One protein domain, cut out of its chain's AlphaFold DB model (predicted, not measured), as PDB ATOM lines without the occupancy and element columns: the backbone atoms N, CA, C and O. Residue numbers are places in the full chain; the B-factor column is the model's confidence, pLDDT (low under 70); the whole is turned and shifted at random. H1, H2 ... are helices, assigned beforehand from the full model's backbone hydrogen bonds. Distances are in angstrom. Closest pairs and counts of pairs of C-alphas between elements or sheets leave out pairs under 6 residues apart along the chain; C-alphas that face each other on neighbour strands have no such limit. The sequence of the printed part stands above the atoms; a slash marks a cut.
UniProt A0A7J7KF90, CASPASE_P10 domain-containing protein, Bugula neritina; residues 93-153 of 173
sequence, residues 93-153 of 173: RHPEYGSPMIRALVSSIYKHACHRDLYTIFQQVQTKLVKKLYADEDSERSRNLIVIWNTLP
ATOM      1  N   ARG A  93     142.371 189.887 139.816       62.28
ATOM      2  CA  ARG A  93     141.805 190.782 138.819       62.28
ATOM      3  C   ARG A  93     142.945 191.108 137.864       62.28
ATOM      4  O   ARG A  93     143.988 191.583 138.309       62.28
ATOM      5  N   HIS A  94     142.790 190.782 136.583       67.44
ATOM      6  CA  HIS A  94     143.817 191.174 135.629       67.44
ATOM      7  C   HIS A  94     143.871 192.707 135.648       67.44
ATOM      8  O   HIS A  94     142.796 193.312 135.568       67.44
ATOM      9  N   PRO A  95     145.051 193.337 135.768       72.06
ATOM     10  CA  PRO A  95     145.150 194.791 135.894       72.06
ATOM     11  C   PRO A  95     144.437 195.504 134.737       72.06
ATOM     12  O   PRO A  95     143.653 196.416 134.966       72.06
ATOM     13  N   GLU A  96     144.609 194.999 133.515       78.25
ATOM     14  CA  GLU A  96     143.958 195.549 132.318       78.25
ATOM     15  C   GLU A  96     142.523 195.044 132.100       78.25
ATOM     16  O   GLU A  96     141.619 195.817 131.802       78.25
ATOM     17  N   TYR A  97     142.284 193.735 132.239       73.38
ATOM     18  CA  TYR A  97     141.029 193.127 131.789       73.38
ATOM     19  C   TYR A  97     140.012 192.847 132.902       73.38
ATOM     20  O   TYR A  97     138.931 192.317 132.645       73.38
ATOM     21  N   GLY A  98     140.341 193.143 134.155       81.81
ATOM     22  CA  GLY A  98     139.437 192.928 135.274       81.81
ATOM     23  C   GLY A  98     139.171 191.451 135.599       81.81
ATOM     24  O   GLY A  98     139.995 190.562 135.367       81.81
ATOM     25  N   SER A  99     138.003 191.190 136.194       78.88
ATOM     26  CA  SER A  99     137.580 189.844 136.596       78.88
ATOM     27  C   SER A  99     137.170 189.008 135.371       78.88
ATOM     28  O   SER A  99     136.301 189.436 134.603       78.88
ATOM     29  N   PRO A 100     137.736 187.798 135.176       78.06
ATOM     30  CA  PRO A 100     137.304 186.877 134.123       78.06
ATOM     31  C   PRO A 100     135.805 186.557 134.177       78.06
ATOM     32  O   PRO A 100     135.173 186.462 133.127       78.06
ATOM     33  N   MET A 101     135.230 186.453 135.382       81.62
ATOM     34  CA  MET A 101     133.797 186.212 135.564       81.62
ATOM     35  C   MET A 101     132.968 187.381 135.037       81.62
ATOM     36  O   MET A 101     132.049 187.160 134.255       81.62
ATOM     37  N   ILE A 102     133.320 188.617 135.409       84.06
ATOM     38  CA  ILE A 102     132.597 189.813 134.954       84.06
ATOM     39  C   ILE A 102     132.669 189.940 133.432       84.06
ATOM     40  O   ILE A 102     131.646 190.157 132.791       84.06
ATOM     41  N   ARG A 103     133.840 189.713 132.823       86.38
ATOM     42  CA  ARG A 103     133.972 189.727 131.357       86.38
ATOM     43  C   ARG A 103     133.092 188.680 130.677       86.38
ATOM     44  O   ARG A 103     132.400 188.989 129.709       86.38
ATOM     45  N   ALA A 104     133.120 187.441 131.170       87.19
ATOM     46  CA  ALA A 104     132.323 186.356 130.608       87.19
ATOM     47  C   ALA A 104     130.817 186.623 130.757       87.19
ATOM     48  O   ALA A 104     130.053 186.358 129.824       87.19
ATOM     49  N   LEU A 105     130.417 187.192 131.898       89.00
ATOM     50  CA  LEU A 105     129.052 187.604 132.189       89.00
ATOM     51  C   LEU A 105     128.583 188.699 131.230       89.00
ATOM     52  O   LEU A 105     127.616 188.484 130.508       89.00
ATOM     53  N   VAL A 106     129.307 189.819 131.149       90.69
ATOM     54  CA  VAL A 106     128.973 190.945 130.260       90.69
ATOM     55  C   VAL A 106     128.897 190.487 128.805       90.69
ATOM     56  O   VAL A 106     127.919 190.773 128.120       90.69
ATOM     57  N   SER A 107     129.878 189.705 128.341       92.81
ATOM     58  CA  SER A 107     129.877 189.181 126.971       92.81
ATOM     59  C   SER A 107     128.674 188.276 126.692       92.81
ATOM     60  O   SER A 107     128.113 188.320 125.598       92.81
ATOM     61  N   SER A 108     128.260 187.456 127.661       92.94
ATOM     62  CA  SER A 108     127.128 186.543 127.480       92.94
ATOM     63  C   SER A 108     125.785 187.267 127.578       92.94
ATOM     64  O   SER A 108     124.899 186.965 126.787       92.94
ATOM     65  N   ILE A 109     125.649 188.262 128.460       91.56
ATOM     66  CA  ILE A 109     124.471 189.137 128.515       91.56
ATOM     67  C   ILE A 109     124.322 189.877 127.187       91.56
ATOM     68  O   ILE A 109     123.279 189.763 126.553       91.56
ATOM     69  N   TYR A 110     125.377 190.536 126.701       92.19
ATOM     70  CA  TYR A 110     125.330 191.275 125.435       92.19
ATOM     71  C   TYR A 110     124.898 190.396 124.251       92.19
ATOM     72  O   TYR A 110     124.139 190.826 123.391       92.19
ATOM     73  N   LYS A 111     125.350 189.135 124.218       94.12
ATOM     74  CA  LYS A 111     125.025 188.193 123.137       94.12
ATOM     75  C   LYS A 111     123.643 187.557 123.248       94.12
ATOM     76  O   LYS A 111     123.098 187.140 122.229       94.12
ATOM     77  N   HIS A 112     123.114 187.387 124.458       94.38
ATOM     78  CA  HIS A 112     121.989 186.478 124.691       94.38
ATOM     79  C   HIS A 112     120.788 187.103 125.405       94.38
ATOM     80  O   HIS A 112     119.722 186.492 125.403       94.38
ATOM     81  N   ALA A 113     120.909 188.310 125.964       90.75
ATOM     82  CA  ALA A 113     119.843 188.950 126.742       90.75
ATOM     83  C   ALA A 113     118.548 189.200 125.952       90.75
ATOM     84  O   ALA A 113     117.485 189.300 126.558       90.75
ATOM     85  N   CYS A 114     118.618 189.278 124.619       89.94
ATOM     86  CA  CYS A 114     117.443 189.460 123.766       89.94
ATOM     87  C   CYS A 114     116.582 188.197 123.596       89.94
ATOM     88  O   CYS A 114     115.423 188.316 123.220       89.94
ATOM     89  N   HIS A 115     117.116 186.996 123.849       91.19
ATOM     90  CA  HIS A 115     116.409 185.739 123.554       91.19
ATOM     91  C   HIS A 115     116.580 184.643 124.616       91.19
ATOM     92  O   HIS A 115     116.092 183.527 124.435       91.19
ATOM     93  N   ARG A 116     117.282 184.916 125.721       91.31
ATOM     94  CA  ARG A 116     117.480 183.962 126.820       91.31
ATOM     95  C   ARG A 116     117.182 184.608 128.160       91.31
ATOM     96  O   ARG A 116     117.451 185.789 128.360       91.31
ATOM     97  N   ASP A 117     116.665 183.803 129.080       92.06
ATOM     98  CA  ASP A 117     116.518 184.211 130.469       92.06
ATOM     99  C   ASP A 117     117.889 184.272 131.165       92.06
ATOM    100  O   ASP A 117     118.844 183.580 130.791       92.06
ATOM    101  N   LEU A 118     117.984 185.110 132.193       89.00
ATOM    102  CA  LEU A 118     119.218 185.368 132.925       89.00
ATOM    103  C   LEU A 118     119.806 184.114 133.567       89.00
ATOM    104  O   LEU A 118     121.023 183.954 133.554       89.00
ATOM    105  N   TYR A 119     118.974 183.201 134.070       88.12
ATOM    106  CA  TYR A 119     119.459 181.964 134.675       88.12
ATOM    107  C   TYR A 119     120.163 181.079 133.634       88.12
ATOM    108  O   TYR A 119     121.286 180.628 133.869       88.12
ATOM    109  N   THR A 120     119.581 180.928 132.441       90.19
ATOM    110  CA  THR A 120     120.224 180.230 131.315       90.19
ATOM    111  C   THR A 120     121.531 180.905 130.889       90.19
ATOM    112  O   THR A 120     122.531 180.225 130.644       90.19
ATOM    113  N   ILE A 121     121.562 182.240 130.806       91.38
ATOM    114  CA  ILE A 121     122.789 182.992 130.479       91.38
ATOM    115  C   ILE A 121     123.870 182.718 131.524       91.38
ATOM    116  O   ILE A 121     125.032 182.507 131.168       91.38
ATOM    117  N   PHE A 122     123.497 182.681 132.803       88.31
ATOM    118  CA  PHE A 122     124.427 182.379 133.879       88.31
ATOM    119  C   PHE A 122     124.968 180.969 133.712       88.31
ATOM    120  O   PHE A 122     126.174 180.845 133.532       88.31
ATOM    121  N   GLN A 123     124.128 179.933 133.609       87.19
ATOM    122  CA  GLN A 123     124.582 178.552 133.381       87.19
ATOM    123  C   GLN A 123     125.609 178.433 132.241       87.19
ATOM    124  O   GLN A 123     126.648 177.790 132.398       87.19
ATOM    125  N   GLN A 124     125.391 179.129 131.120       89.12
ATOM    126  CA  GLN A 124     126.356 179.157 130.016       89.12
ATOM    127  C   GLN A 124     127.699 179.781 130.395       89.12
ATOM    128  O   GLN A 124     128.750 179.302 129.959       89.12
ATOM    129  N   VAL A 125     127.687 180.857 131.180       87.75
ATOM    130  CA  VAL A 125     128.908 181.457 131.724       87.75
ATOM    131  C   VAL A 125     129.640 180.447 132.618       87.75
ATOM    132  O   VAL A 125     130.868 180.410 132.553       87.75
ATOM    133  N   GLN A 126     128.938 179.561 133.347       84.81
ATOM    134  CA  GLN A 126     129.576 178.546 134.207       84.81
ATOM    135  C   GLN A 126     130.341 177.617 133.321       84.81
ATOM    136  O   GLN A 126     131.535 177.426 133.492       84.81
ATOM    137  N   THR A 127     129.628 177.059 132.346       85.56
ATOM    138  CA  THR A 127     130.166 176.035 131.478       85.56
ATOM    139  C   THR A 127     131.373 176.582 130.729       85.56
ATOM    140  O   THR A 127     132.366 175.879 130.595       85.56
ATOM    141  N   LYS A 128     131.339 177.850 130.295       84.56
ATOM    142  CA  LYS A 128     132.487 178.514 129.661       84.56
ATOM    143  C   LYS A 128     133.672 178.674 130.614       84.56
ATOM    144  O   LYS A 128     134.793 178.371 130.220       84.56
ATOM    145  N   LEU A 129     133.444 179.153 131.838       80.25
ATOM    146  CA  LEU A 129     134.516 179.360 132.818       80.25
ATOM    147  C   LEU A 129     135.122 178.029 133.274       80.25
ATOM    148  O   LEU A 129     136.337 177.893 133.276       80.25
ATOM    149  N   VAL A 130     134.282 177.036 133.563       78.25
ATOM    150  CA  VAL A 130     134.677 175.678 133.953       78.25
ATOM    151  C   VAL A 130     135.470 174.996 132.838       78.25
ATOM    152  O   VAL A 130     136.566 174.508 133.083       78.25
ATOM    153  N   LYS A 131     134.994 175.033 131.585       80.94
ATOM    154  CA  LYS A 131     135.748 174.485 130.442       80.94
ATOM    155  C   LYS A 131     137.102 175.161 130.257       80.94
ATOM    156  O   LYS A 131     138.073 174.491 129.941       80.94
ATOM    157  N   LYS A 132     137.168 176.482 130.451       77.12
ATOM    158  CA  LYS A 132     138.426 177.224 130.336       77.12
ATOM    159  C   LYS A 132     139.433 176.819 131.413       77.12
ATOM    160  O   LYS A 132     140.622 176.851 131.142       77.12
ATOM    161  N   LEU A 133     138.963 176.426 132.594       70.94
ATOM    162  CA  LEU A 133     139.834 175.935 133.660       70.94
ATOM    163  C   LEU A 133     140.422 174.570 133.354       70.94
ATOM    164  O   LEU A 133     141.623 174.394 133.492       70.94
ATOM    165  N   TYR A 134     139.590 173.641 132.888       66.88
ATOM    166  CA  TYR A 134     140.049 172.308 132.496       66.88
ATOM    167  C   TYR A 134     140.905 172.306 131.226       66.88
ATOM    168  O   TYR A 134     141.574 171.327 130.955       66.88
ATOM    169  N   ALA A 135     140.892 173.375 130.430       71.19
ATOM    170  CA  ALA A 135     141.791 173.510 129.283       71.19
ATOM    171  C   ALA A 135     143.184 174.047 129.665       71.19
ATOM    172  O   ALA A 135     144.091 174.019 128.842       71.19
ATOM    173  N   ASP A 136     143.345 174.567 130.883       68.38
ATOM    174  CA  ASP A 136     144.554 175.237 131.376       68.38
ATOM    175  C   ASP A 136     145.225 174.359 132.455       68.38
ATOM    176  O   ASP A 136     145.611 174.842 133.517       68.38
ATOM    177  N   GLU A 137     145.295 173.035 132.235       56.34
ATOM    178  CA  GLU A 137     145.752 172.047 133.238       56.34
ATOM    179  C   GLU A 137     147.207 172.254 133.698       56.34
ATOM    180  O   GLU A 137     147.575 171.823 134.795       56.34
ATOM    181  N   ASP A 138     148.006 172.974 132.904       57.03
ATOM    182  CA  ASP A 138     149.443 173.165 133.117       57.03
ATOM    183  C   ASP A 138     149.808 174.352 134.022       57.03
ATOM    184  O   ASP A 138     150.964 174.479 134.430       57.03
ATOM    185  N   SER A 139     148.864 175.229 134.387       58.44
ATOM    186  CA  SER A 139     149.165 176.349 135.284       58.44
ATOM    187  C   SER A 139     148.668 176.092 136.709       58.44
ATOM    188  O   SER A 139     147.484 175.902 136.950       58.44
ATOM    189  N   GLU A 140     149.530 176.205 137.729       56.47
ATOM    190  CA  GLU A 140     149.090 176.246 139.146       56.47
ATOM    191  C   GLU A 140     147.993 177.307 139.400       56.47
ATOM    192  O   GLU A 140     147.246 177.240 140.378       56.47
ATOM    193  N   ARG A 141     147.864 178.288 138.495       56.34
ATOM    194  CA  ARG A 141     146.828 179.327 138.491       56.34
ATOM    195  C   ARG A 141     145.425 178.797 138.172       56.34
ATOM    196  O   ARG A 141     144.464 179.371 138.684       56.34
ATOM    197  N   SER A 142     145.280 177.743 137.369       52.78
ATOM    198  CA  SER A 142     143.974 177.177 136.995       52.78
ATOM    199  C   SER A 142     143.350 176.343 138.118       52.78
ATOM    200  O   SER A 142     142.130 176.340 138.281       52.78
ATOM    201  N   ARG A 143     144.173 175.741 138.986       50.38
ATOM    202  CA  ARG A 143     143.723 174.909 140.119       50.38
ATOM    203  C   ARG A 143     142.975 175.681 141.215       50.38
ATOM    204  O   ARG A 143     142.281 175.068 142.019       50.38
ATOM    205  N   ASN A 144     143.062 177.015 141.230       52.12
ATOM    206  CA  ASN A 144     142.450 177.861 142.264       52.12
ATOM    207  C   ASN A 144     141.119 178.522 141.863       52.12
ATOM    208  O   ASN A 144     140.528 179.244 142.676       52.12
ATOM    209  N   LEU A 145     140.629 178.327 140.634       54.09
ATOM    210  CA  LEU A 145     139.355 178.918 140.218       54.09
ATOM    211  C   LEU A 145     138.198 177.957 140.518       54.09
ATOM    212  O   LEU A 145     137.677 177.257 139.656       54.09
ATOM    213  N   ILE A 146     137.756 177.941 141.767       52.28
ATOM    214  CA  ILE A 146     136.540 177.224 142.139       52.28
ATOM    215  C   ILE A 146     135.340 178.129 141.813       52.28
ATOM    216  O   ILE A 146     135.046 179.091 142.518       52.28
ATOM    217  N   VAL A 147     134.635 177.860 140.712       54.75
ATOM    218  CA  VAL A 147     133.388 178.573 140.383       54.75
ATOM    219  C   VAL A 147     132.229 177.904 141.123       54.75
ATOM    220  O   VAL A 147     131.512 177.082 140.556       54.75
ATOM    221  N   ILE A 148     132.048 178.233 142.407       52.50
ATOM    222  CA  ILE A 148     130.836 177.846 143.143       52.50
ATOM    223  C   ILE A 148     129.730 178.842 142.818       52.50
ATOM    224  O   ILE A 148     129.794 180.008 143.209       52.50
ATOM    225  N   TRP A 149     128.692 178.353 142.148       63.25
ATOM    226  CA  TRP A 149     127.414 179.040 142.046       63.25
ATOM    227  C   TRP A 149     126.368 178.287 142.836       63.25
ATOM    228  O   TRP A 149     125.966 177.190 142.467       63.25
ATOM    229  N   ASN A 150     125.921 178.916 143.916       53.97
ATOM    230  CA  ASN A 150     124.756 178.480 144.661       53.97
ATOM    231  C   ASN A 150     123.608 179.410 144.303       53.97
ATOM    232  O   ASN A 150     123.383 180.421 144.962       53.97
ATOM    233  N   THR A 151     122.904 179.070 143.232       59.09
ATOM    234  CA  THR A 151     121.617 179.680 142.910       59.09
ATOM    235  C   THR A 151     120.626 178.570 142.659       59.09
ATOM    236  O   THR A 151     120.804 177.788 141.723       59.09
ATOM    237  N   LEU A 152     119.585 178.511 143.487       63.62
ATOM    238  CA  LEU A 152     118.388 177.764 143.135       63.62
ATOM    239  C   LEU A 152     117.824 178.365 141.838       63.62
ATOM    240  O   LEU A 152     117.870 179.590 141.674       63.62
ATOM    241  N   PRO A 153     117.331 177.538 140.901       69.25
ATOM    242  CA  PRO A 153     116.652 178.056 139.728       69.25
ATOM    243  C   PRO A 153     115.472 178.924 140.192       69.25
ATOM    244  O   PRO A 153     114.695 178.478 141.043       69.25
TER     245      PRO A 153
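This is residues 93 to 153 of the 173 residues of the protein "CASPASE_P10 domain-containing protein" of Bugula neritina (UniProt A0A7J7KF90). The longest helix, H2, is crossed by the shorter H1 before it, the two running opposite ways after a tight turn, and a long tail without a named element folds back along H2. Residues 94 to 99 and residues 135 to 140 stick out. The printed part has 61 residues with two named helices, H1 then H2, and no named strand; the class is all helix, though under half of the residues, 30, are in named elements. It is only just compact, close to loose, with a radius of gyration of the C-alphas of 12.6 A and spans of 37 by 28 by 18 A.

H2 is residues 118 to 134, 24.6 A long, ending at C-alpha 134 (140.049, 172.308, 132.496). H1 is residues 100 to 112, 18.0 A long, beginning at C-alpha 100 (137.304, 186.877, 134.123).

H2 and H1 touch, their closest C-alphas being those of Val 125 and Ala 104, 6.1 A apart. Their lines stand at a steep tilt of 46 degrees. In both, every O i to N i+4 pair is within hydrogen-bond range.

The C-alphas of Cys 114 and Glu 140 are farthest apart, 37.6 A. The printed part has no cut. Residues 93 to 94, 134 and 136 to 153 have pLDDT under 70.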